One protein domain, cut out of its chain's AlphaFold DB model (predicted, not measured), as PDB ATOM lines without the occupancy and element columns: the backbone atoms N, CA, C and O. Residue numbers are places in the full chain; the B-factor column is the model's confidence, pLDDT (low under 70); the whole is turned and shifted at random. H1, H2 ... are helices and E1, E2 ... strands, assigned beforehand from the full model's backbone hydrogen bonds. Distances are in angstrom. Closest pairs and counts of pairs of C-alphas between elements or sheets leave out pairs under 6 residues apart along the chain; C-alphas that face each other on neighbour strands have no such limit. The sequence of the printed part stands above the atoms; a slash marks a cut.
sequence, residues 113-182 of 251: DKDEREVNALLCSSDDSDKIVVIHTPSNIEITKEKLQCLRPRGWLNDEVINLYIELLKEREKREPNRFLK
ATOM      1  N   ASP A 113     -54.661  56.851  13.445       92.06
ATOM      2  CA  ASP A 113     -55.095  56.239  14.717       92.06
ATOM      3  C   ASP A 113     -55.095  54.700  14.674       92.06
ATOM      4  O   ASP A 113     -54.961  54.026  15.697       92.06
ATOM      5  N   LYS A 114     -55.312  54.115  13.489       92.44
ATOM      6  CA  LYS A 114     -55.275  52.665  13.295       92.44
ATOM      7  C   LYS A 114     -53.846  52.140  13.400       92.44
ATOM      8  O   LYS A 114     -53.607  51.214  14.171       92.44
ATOM      9  N   ASP A 115     -52.930  52.752  12.668       91.25
ATOM     10  CA  ASP A 115     -51.526  52.354  12.622       91.25
ATOM     11  C   ASP A 115     -50.847  52.606  13.977       91.25
ATOM     12  O   ASP A 115     -50.077  51.771  14.447       91.25
ATOM     13  N   GLU A 116     -51.192  53.694  14.673       90.38
ATOM     14  CA  GLU A 116     -50.719  53.959  16.038       90.38
ATOM     15  C   GLU A 116     -51.138  52.862  17.011       90.38
ATOM     16  O   GLU A 116     -50.338  52.430  17.844       90.38
ATOM     17  N   ARG A 117     -52.380  52.375  16.914       91.56
ATOM     18  CA  ARG A 117     -52.842  51.252  17.739       91.56
ATOM     19  C   ARG A 117     -52.088  49.968  17.415       91.56
ATOM     20  O   ARG A 117     -51.731  49.250  18.344       91.56
ATOM     21  N   GLU A 118     -51.828  49.686  16.141       89.94
ATOM     22  CA  GLU A 118     -51.070  48.499  15.721       89.94
ATOM     23  C   GLU A 118     -49.618  48.557  16.214       89.94
ATOM     24  O   GLU A 118     -49.142  47.606  16.836       89.94
ATOM     25  N   VAL A 119     -48.941  49.695  16.036       89.56
ATOM     26  CA  VAL A 119     -47.571  49.915  16.523       89.56
ATOM     27  C   VAL A 119     -47.513  49.807  18.044       89.56
ATOM     28  O   VAL A 119     -46.659  49.098  18.573       89.56
ATOM     29  N   ASN A 120     -48.438  50.443  18.766       87.62
ATOM     30  CA  ASN A 120     -48.479  50.358  20.225       87.62
ATOM     31  C   ASN A 120     -48.797  48.940  20.713       87.62
ATOM     32  O   ASN A 120     -48.185  48.485  21.678       87.62
ATOM     33  N   ALA A 121     -49.698  48.210  20.054       88.06
ATOM     34  CA  ALA A 121     -49.983  46.819  20.396       88.06
ATOM     35  C   ALA A 121     -48.747  45.931  20.194       88.06
ATOM     36  O   ALA A 121     -48.403  45.140  21.072       88.06
ATOM     37  N   LEU A 122     -48.029  46.095  19.081       87.69
ATOM     38  CA  LEU A 122     -46.799  45.351  18.801       87.69
ATOM     39  C   LEU A 122     -45.682  45.696  19.788       87.69
ATOM     40  O   LEU A 122     -45.022  44.797  20.311       87.69
ATOM     41  N   LEU A 123     -45.490  46.986  20.076       86.25
ATOM     42  CA  LEU A 123     -44.427  47.441  20.959       86.25
ATOM     43  C   LEU A 123     -44.725  47.148  22.422       86.25
ATOM     44  O   LEU A 123     -43.774  46.829  23.119       86.25
ATOM     45  N   CYS A 124     -45.966  47.239  22.908       82.69
ATOM     46  CA  CYS A 124     -46.299  47.170  24.340       82.69
ATOM     47  C   CYS A 124     -46.905  45.837  24.803       82.69
ATOM     48  O   CYS A 124     -47.005  45.623  26.010       82.69
ATOM     49  N   SER A 125     -47.296  44.937  23.896       81.81
ATOM     50  CA  SER A 125     -47.839  43.624  24.275       81.81
ATOM     51  C   SER A 125     -46.824  42.774  25.045       81.81
ATOM     52  O   SER A 125     -45.615  42.850  24.812       81.81
ATOM     53  N   SER A 126     -47.320  41.900  25.922       75.94
ATOM     54  CA  SER A 126     -46.511  40.934  26.682       75.94
ATOM     55  C   SER A 126     -46.289  39.599  25.960       75.94
ATOM     56  O   SER A 126     -45.659  38.719  26.531       75.94
ATOM     57  N   ASP A 127     -46.787  39.447  24.726       75.94
ATOM     58  CA  ASP A 127     -46.614  38.234  23.909       75.94
ATOM     59  C   ASP A 127     -45.140  37.849  23.709       75.94
ATOM     60  O   ASP A 127     -44.264  38.719  23.775       75.94
ATOM     61  N   ASP A 128     -44.918  36.583  23.353       79.88
ATOM     62  CA  ASP A 128     -43.617  35.943  23.133       79.88
ATOM     63  C   ASP A 128     -42.587  36.852  22.438       79.88
ATOM     64  O   ASP A 128     -42.793  37.335  21.317       79.88
ATOM     65  N   SER A 129     -41.452  37.067  23.112       80.00
ATOM     66  CA  SER A 129     -40.310  37.874  22.649       80.00
ATOM     67  C   SER A 129     -39.726  37.377  21.328       80.00
ATOM     68  O   SER A 129     -39.291  38.177  20.493       80.00
ATOM     69  N   ASP A 130     -39.782  36.063  21.130       82.19
ATOM     70  CA  ASP A 130     -39.122  35.347  20.038       82.19
ATOM     71  C   ASP A 130     -39.985  35.312  18.773       82.19
ATOM     72  O   ASP A 130     -39.549  34.862  17.712       82.19
ATOM     73  N   LYS A 131     -41.218  35.821  18.855       88.31
ATOM     74  CA  LYS A 131     -42.117  35.914  17.711       88.31
ATOM     75  C   LYS A 131     -41.502  36.813  16.641       88.31
ATOM     76  O   LYS A 131     -41.212  37.984  16.889       88.31
ATOM     77  N   ILE A 132     -41.353  36.277  15.434       87.69
ATOM     78  CA  ILE A 132     -40.911  37.038  14.264       87.69
ATOM     79  C   ILE A 132     -42.046  37.979  13.840       87.69
ATOM     80  O   ILE A 132     -43.169  37.539  13.591       87.69
ATOM     81  N   VAL A 133     -41.759  39.280  13.796       88.31
ATOM     82  CA  VAL A 133     -42.732  40.333  13.457       88.31
ATOM     83  C   VAL A 133     -42.525  40.827  12.032       88.31
ATOM     84  O   VAL A 133     -43.495  41.096  11.329       88.31
ATOM     85  N   VAL A 134     -41.270  40.932  11.591       88.31
ATOM     86  CA  VAL A 134     -40.926  41.406  10.246       88.31
ATOM     87  C   VAL A 134     -39.973  40.419   9.592       88.31
ATOM     88  O   VAL A 134     -38.956  40.059  10.180       88.31
ATOM     89  N   ILE A 135     -40.297  40.017   8.363       90.25
ATOM     90  CA  ILE A 135     -39.431  39.210   7.503       90.25
ATOM     91  C   ILE A 135     -39.208  39.999   6.225       90.25
ATOM     92  O   ILE A 135     -40.151  40.282   5.485       90.25
ATOM     93  N   HIS A 136     -37.954  40.342   5.961       90.38
ATOM     94  CA  HIS A 136     -37.553  40.952   4.705       90.38
ATOM     95  C   HIS A 136     -36.789  39.928   3.873       90.38
ATOM     96  O   HIS A 136     -35.607  39.672   4.095       90.38
ATOM     97  N   THR A 137     -37.496  39.302   2.931       87.06
ATOM     98  CA  THR A 137     -36.969  38.218   2.088       87.06
ATOM     99  C   THR A 137     -35.741  38.616   1.258       87.06
ATOM    100  O   THR A 137     -34.817  37.809   1.192       87.06
ATOM    101  N   PRO A 138     -35.665  39.818   0.643       84.56
ATOM    102  CA  PRO A 138     -34.522  40.183  -0.196       84.56
ATOM    103  C   PRO A 138     -33.194  40.263   0.561       84.56
ATOM    104  O   PRO A 138     -32.170  39.832   0.035       84.56
ATOM    105  N   SER A 139     -33.207  40.783   1.789       82.00
ATOM    106  CA  SER A 139     -31.995  40.936   2.603       82.00
ATOM    107  C   SER A 139     -31.855  39.836   3.661       82.00
ATOM    108  O   SER A 139     -30.881  39.835   4.412       82.00
ATOM    109  N   ASN A 140     -32.798  38.884   3.699       88.75
ATOM    110  CA  ASN A 140     -32.879  37.791   4.670       88.75
ATOM    111  C   ASN A 140     -32.763  38.280   6.126       88.75
ATOM    112  O   ASN A 140     -32.077  37.677   6.951       88.75
ATOM    113  N   ILE A 141     -33.389  39.425   6.421       88.62
ATOM    114  CA  ILE A 141     -33.401  40.013   7.762       88.62
ATOM    115  C   ILE A 141     -34.726  39.658   8.424       88.62
ATOM    116  O   ILE A 141     -35.801  40.026   7.943       88.62
ATOM    117  N   GLU A 142     -34.629  38.973   9.556       92.25
ATOM    118  CA  GLU A 142     -35.759  38.623  10.406       92.25
ATOM    119  C   GLU A 142     -35.679  39.422  11.705       92.25
ATOM    120  O   GLU A 142     -34.693  39.364  12.447       92.25
ATOM    121  N   ILE A 143     -36.731  40.187  11.985       91.06
ATOM    122  CA  ILE A 143     -36.839  40.977  13.208       91.06
ATOM    123  C   ILE A 143     -37.869  40.321  14.113       91.06
ATOM    124  O   ILE A 143     -39.065  40.269  13.805       91.06
ATOM    125  N   THR A 144     -37.384  39.838  15.252       91.12
ATOM    126  CA  THR A 144     -38.221  39.379  16.356       91.12
ATOM    127  C   THR A 144     -38.818  40.561  17.101       91.12
ATOM    128  O   THR A 144     -38.324  41.694  17.039       91.12
ATOM    129  N   LYS A 145     -39.887  40.300  17.844       89.25
ATOM    130  CA  LYS A 145     -40.542  41.306  18.672       89.25
ATOM    131  C   LYS A 145     -39.563  41.953  19.646       89.25
ATOM    132  O   LYS A 145     -39.567  43.173  19.765       89.25
ATOM    133  N   GLU A 146     -38.702  41.165  20.287       88.31
ATOM    134  CA  GLU A 146     -37.656  41.667  21.185       88.31
ATOM    135  C   GLU A 146     -36.749  42.696  20.503       88.31
ATOM    136  O   GLU A 146     -36.572  43.802  21.009       88.31
ATOM    137  N   LYS A 147     -36.237  42.379  19.309       89.19
ATOM    138  CA  LYS A 147     -35.367  43.284  18.547       89.19
ATOM    139  C   LYS A 147     -36.082  44.584  18.184       89.19
ATOM    140  O   LYS A 147     -35.459  45.641  18.196       89.19
ATOM    141  N   LEU A 148     -37.386  44.522  17.913       90.25
ATOM    142  CA  LEU A 148     -38.211  45.687  17.592       90.25
ATOM    143  C   LEU A 148     -38.496  46.582  18.813       90.25
ATOM    144  O   LEU A 148     -38.770  47.772  18.646       90.25
ATOM    145  N   GLN A 149     -38.378  46.069  20.046       87.56
ATOM    146  CA  GLN A 149     -38.589  46.866  21.266       87.56
ATOM    147  C   GLN A 149     -37.611  48.038  21.389       87.56
ATOM    148  O   GLN A 149     -37.908  49.000  22.101       87.56
ATOM    149  N   CYS A 150     -36.485  48.014  20.667       88.06
ATOM    150  CA  CYS A 150     -35.558  49.139  20.614       88.06
ATOM    151  C   CYS A 150     -36.185  50.435  20.073       88.06
ATOM    152  O   CYS A 150     -35.630  51.507  20.294       88.06
ATOM    153  N   LEU A 151     -37.317  50.339  19.364       88.00
ATOM    154  CA  LEU A 151     -38.078  51.476  18.841       88.00
ATOM    155  C   LEU A 151     -38.966  52.153  19.893       88.00
ATOM    156  O   LEU A 151     -39.536  53.208  19.621       88.00
ATOM    157  N   ARG A 152     -39.103  51.576  21.096       86.69
ATOM    158  CA  ARG A 152     -39.823  52.236  22.191       86.69
ATOM    159  C   ARG A 152     -39.144  53.568  22.543       86.69
ATOM    160  O   ARG A 152     -37.923  53.691  22.415       86.69
ATOM    161  N   PRO A 153     -39.899  54.560  23.050       83.19
ATOM    162  CA  PRO A 153     -39.315  55.813  23.506       83.19
ATOM    163  C   PRO A 153     -38.161  55.563  24.483       83.19
ATOM    164  O   PRO A 153     -38.291  54.761  25.407       83.19
ATOM    165  N   ARG A 154     -37.041  56.272  24.291       82.00
ATOM    166  CA  ARG A 154     -35.793  56.118  25.072       82.00
ATOM    167  C   ARG A 154     -35.076  54.767  24.887       82.00
ATOM    168  O   ARG A 154     -34.164  54.456  25.652       82.00
ATOM    169  N   GLY A 155     -35.464  53.984  23.882       79.62
ATOM    170  CA  GLY A 155     -34.778  52.767  23.463       79.62
ATOM    171  C   GLY A 155     -33.504  53.051  22.667       79.62
ATOM    172  O   GLY A 155     -33.355  54.092  22.026       79.62
ATOM    173  N   TRP A 156     -32.567  52.108  22.724       85.81
ATOM    174  CA  TRP A 156     -31.337  52.144  21.939       85.81
ATOM    175  C   TRP A 156     -31.489  51.257  20.724       85.81
ATOM    176  O   TRP A 156     -31.658  50.052  20.885       85.81
ATOM    177  N   LEU A 157     -31.392  51.844  19.533       87.75
ATOM    178  CA  LEU A 157     -31.576  51.119  18.283       87.75
ATOM    179  C   LEU A 157     -30.591  49.958  18.151       87.75
ATOM    180  O   LEU A 157     -29.378  50.119  18.322       87.75
ATOM    181  N   ASN A 158     -31.141  48.798  17.805       88.94
ATOM    182  CA  ASN A 158     -30.343  47.637  17.473       88.94
ATOM    183  C   ASN A 158     -29.804  47.740  16.037       88.94
ATOM    184  O   ASN A 158     -30.411  48.365  15.165       88.94
ATOM    185  N   ASP A 159     -28.664  47.110  15.783       86.81
ATOM    186  CA  ASP A 159     -28.022  47.097  14.468       86.81
ATOM    187  C   ASP A 159     -28.852  46.370  13.408       86.81
ATOM    188  O   ASP A 159     -28.891  46.817  12.268       86.81
ATOM    189  N   GLU A 160     -29.570  45.311  13.771       88.94
ATOM    190  CA  GLU A 160     -30.465  44.582  12.864       88.94
ATOM    191  C   GLU A 160     -31.642  45.436  12.381       88.94
ATOM    192  O   GLU A 160     -31.986  45.402  11.201       88.94
ATOM    193  N   VAL A 161     -32.208  46.267  13.265       89.69
ATOM    194  CA  VAL A 161     -33.289  47.203  12.917       89.69
ATOM    195  C   VAL A 161     -32.765  48.311  12.002       89.69
ATOM    196  O   VAL A 161     -33.401  48.646  11.004       89.69
ATOM    197  N   ILE A 162     -31.573  48.839  12.294       89.06
ATOM    198  CA  ILE A 162     -30.904  49.832  11.441       89.06
ATOM    199  C   ILE A 162     -30.582  49.237  10.065       89.06
ATOM    200  O   ILE A 162     -30.825  49.877   9.044       89.06
ATOM    201  N   ASN A 163     -30.050  48.014  10.028       89.25
ATOM    202  CA  ASN A 163     -29.707  47.328   8.788       89.25
ATOM    203  C   ASN A 163     -30.956  47.083   7.933       89.25
ATOM    204  O   ASN A 163     -30.916  47.377   6.743       89.25
ATOM    205  N   LEU A 164     -32.077  46.642   8.523       90.94
ATOM    206  CA  LEU A 164     -33.340  46.530   7.784       90.94
ATOM    207  C   LEU A 164     -33.763  47.879   7.196       90.94
ATOM    208  O   LEU A 164     -34.110  47.956   6.022       90.94
ATOM    209  N   TYR A 165     -33.732  48.944   7.998       90.00
ATOM    210  CA  TYR A 165     -34.138  50.270   7.537       90.00
ATOM    211  C   TYR A 165     -33.297  50.751   6.347       90.00
ATOM    212  O   TYR A 165     -33.836  51.255   5.366       90.00
ATOM    213  N   ILE A 166     -31.984  50.530   6.394       88.44
ATOM    214  CA  ILE A 166     -31.073  50.833   5.288       88.44
ATOM    215  C   ILE A 166     -31.445  50.058   4.014       88.44
ATOM    216  O   ILE A 166     -31.427  50.622   2.920       88.44
ATOM    217  N   GLU A 167     -31.797  48.780   4.132       89.38
ATOM    218  CA  GLU A 167     -32.214  47.975   2.980       89.38
ATOM    219  C   GLU A 167     -33.533  48.486   2.380       89.38
ATOM    220  O   GLU A 167     -33.654  48.602   1.160       89.38
ATOM    221  N   LEU A 168     -34.481  48.923   3.217       90.00
ATOM    222  CA  LEU A 168     -35.707  49.582   2.753       90.00
ATOM    223  C   LEU A 168     -35.420  50.905   2.021       90.00
ATOM    224  O   LEU A 168     -36.101  51.226   1.044       90.00
ATOM    225  N   LEU A 169     -34.398  51.661   2.438       86.69
ATOM    226  CA  LEU A 169     -33.973  52.876   1.734       86.69
ATOM    227  C   LEU A 169     -33.396  52.570   0.347       86.69
ATOM    228  O   LEU A 169     -33.759  53.247  -0.615       86.69
ATOM    229  N   LYS A 170     -32.574  51.521   0.211       86.50
ATOM    230  CA  LYS A 170     -32.073  51.062  -1.101       86.50
ATOM    231  C   LYS A 170     -33.213  50.672  -2.034       86.50
ATOM    232  O   LYS A 170     -33.183  50.964  -3.229       86.50
ATOM    233  N   GLU A 171     -34.235  50.007  -1.503       89.56
ATOM    234  CA  GLU A 171     -35.414  49.664  -2.293       89.56
ATOM    235  C   GLU A 171     -36.196  50.898  -2.731       89.56
ATOM    236  O   GLU A 171     -36.630  50.955  -3.880       89.56
ATOM    237  N   ARG A 172     -36.365  51.887  -1.847       88.62
ATOM    238  CA  ARG A 172     -37.023  53.160  -2.172       88.62
ATOM    239  C   ARG A 172     -36.288  53.900  -3.290       88.62
ATOM    240  O   ARG A 172     -36.926  54.321  -4.250       88.62
ATOM    241  N   GLU A 173     -34.963  53.987  -3.202       84.88
ATOM    242  CA  GLU A 173     -34.112  54.561  -4.252       84.88
ATOM    243  C   GLU A 173     -34.316  53.845  -5.594       84.88
ATOM    244  O   GLU A 173     -34.499  54.483  -6.628       84.88
ATOM    245  N   LYS A 174     -34.360  52.507  -5.583       85.81
ATOM    246  CA  LYS A 174     -34.573  51.710  -6.798       85.81
ATOM    247  C   LYS A 174     -35.979  51.875  -7.387       85.81
ATOM    248  O   LYS A 174     -36.131  51.795  -8.605       85.81
ATOM    249  N   ARG A 175     -37.004  52.051  -6.547       87.88
ATOM    250  CA  ARG A 175     -38.400  52.235  -6.986       87.88
ATOM    251  C   ARG A 175     -38.624  53.614  -7.605       87.88
ATOM    252  O   ARG A 175     -39.354  53.716  -8.584       87.88
ATOM    253  N   GLU A 176     -37.998  54.652  -7.053       86.56
ATOM    254  CA  GLU A 176     -38.205  56.045  -7.466       86.56
ATOM    255  C   GLU A 176     -36.867  56.768  -7.749       86.56
ATOM    256  O   GLU A 176     -36.534  57.752  -7.083       86.56
ATOM    257  N   PRO A 177     -36.106  56.341  -8.777       81.38
ATOM    258  CA  PRO A 177     -34.755  56.854  -9.045       81.38
ATOM    259  C   PRO A 177     -34.720  58.328  -9.477       81.38
ATOM    260  O   PRO A 177     -33.669  58.954  -9.445       81.38
ATOM    261  N   ASN A 178     -35.860  58.886  -9.898       79.00
ATOM    262  CA  ASN A 178     -35.975  60.293 -10.290       79.00
ATOM    263  C   ASN A 178     -36.359  61.213  -9.115       79.00
ATOM    264  O   ASN A 178     -36.230  62.426  -9.243       79.00
ATOM    265  N   ARG A 179     -36.861  60.658  -7.997       81.06
ATOM    266  CA  ARG A 179     -37.185  61.422  -6.774       81.06
ATOM    267  C   ARG A 179     -36.049  61.407  -5.761       81.06
ATOM    268  O   ARG A 179     -35.919  62.363  -5.007       81.06
ATOM    269  N   PHE A 180     -35.270  60.327  -5.710       76.12
ATOM    270  CA  PHE A 180     -34.205  60.159  -4.724       76.12
ATOM    271  C   PHE A 180     -32.840  60.085  -5.393       76.12
ATOM    272  O   PHE A 180     -32.686  59.512  -6.469       76.12
ATOM    273  N   LEU A 181     -31.841  60.665  -4.731       75.44
ATOM    274  CA  LEU A 181     -30.453  60.572  -5.161       75.44
ATOM    275  C   LEU A 181     -29.947  59.138  -5.021       75.44
ATOM    276  O   LEU A 181     -30.327  58.417  -4.097       75.44
ATOM    277  N   LYS A 182     -29.050  58.757  -5.934       72.94
ATOM    278  CA  LYS A 182     -28.386  57.459  -5.886       72.94
ATOM    279  C   LYS A 182     -27.430  57.422  -4.693       72.94
ATOM    280  O   LYS A 182     -26.466  58.186  -4.682       72.94
TER     281      LYS A 182
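AT A GLANCE: This is residues 113 to 182 of the 251 residues of the protein "Ubiquitin-like-specific protease ESD4" of Zea mays (UniProt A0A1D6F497). Three helices stand in a loose arrangement with a small two-stranded hairpin, E1 and E2, at one side of it; the long helix H3 passes over the hairpin with its residues 160 to 168, mostly near E2, and runs on beyond it. Short H2 follows E2 at one end of the hairpin, and H1 meets H2 with residues 122 to 123, while its residues 113 to 118 stick out. The printed part has 70 residues, in the order H1, E1, E2, H2, H3; the sheet E1 - E2 is antiparallel and the class is mostly helix. The whole is loose, with a radius of gyration of the C-alphas of 14.0 A and spans of 42 by 29 by 22 A.

IN THESE COORDINATES: H1, residues 113 to 124, begins with C-alpha 113 at (-55.095, 56.239, 14.717) and is 15.9 A long. E1 is residues 132 to 136, 10.9 A, and E2 residues 141 to 144, 9.9 A. H2, residues 145 to 151, is 10.5 A long. H3, residues 159 to 175, is 24.4 A long and ends with C-alpha 175 at (-38.400, 52.235, -6.986).

HOW THE PARTS SIT: E1 and E2 form an antiparallel hairpin at 167 degrees, with N 133 and O 143 2.9 A apart, within hydrogen-bond range. The closest C-alphas of E2 and H3, Ile 141 and Leu 164, are 6.5 A apart. H2 and H3 only just touch, with 3 pairs of C-alphas within 8 A, the closest Leu 148 and Val 161 at 7.0 A; they stand about perpendicular, at 77 degrees. H1 touches H2 at a steep tilt of 64 degrees, opposite ways, the closest C-alphas being Leu 123 and Gln 149, 5.9 A. H1 and H3 are apart. In H1 and H3 every O i to N i+4 pair is within hydrogen-bond range; in H2 1 of 3 is, beside 3 of 4 O i to N i+3 pairs.

THE WHOLE: The two C-alphas farthest apart, Ser 126 and Asn 178, are 43.0 A apart. The printed part has no cut, and no link is long. Mean pLDDT of the printed part is 86.5, and no printed residue is under 70.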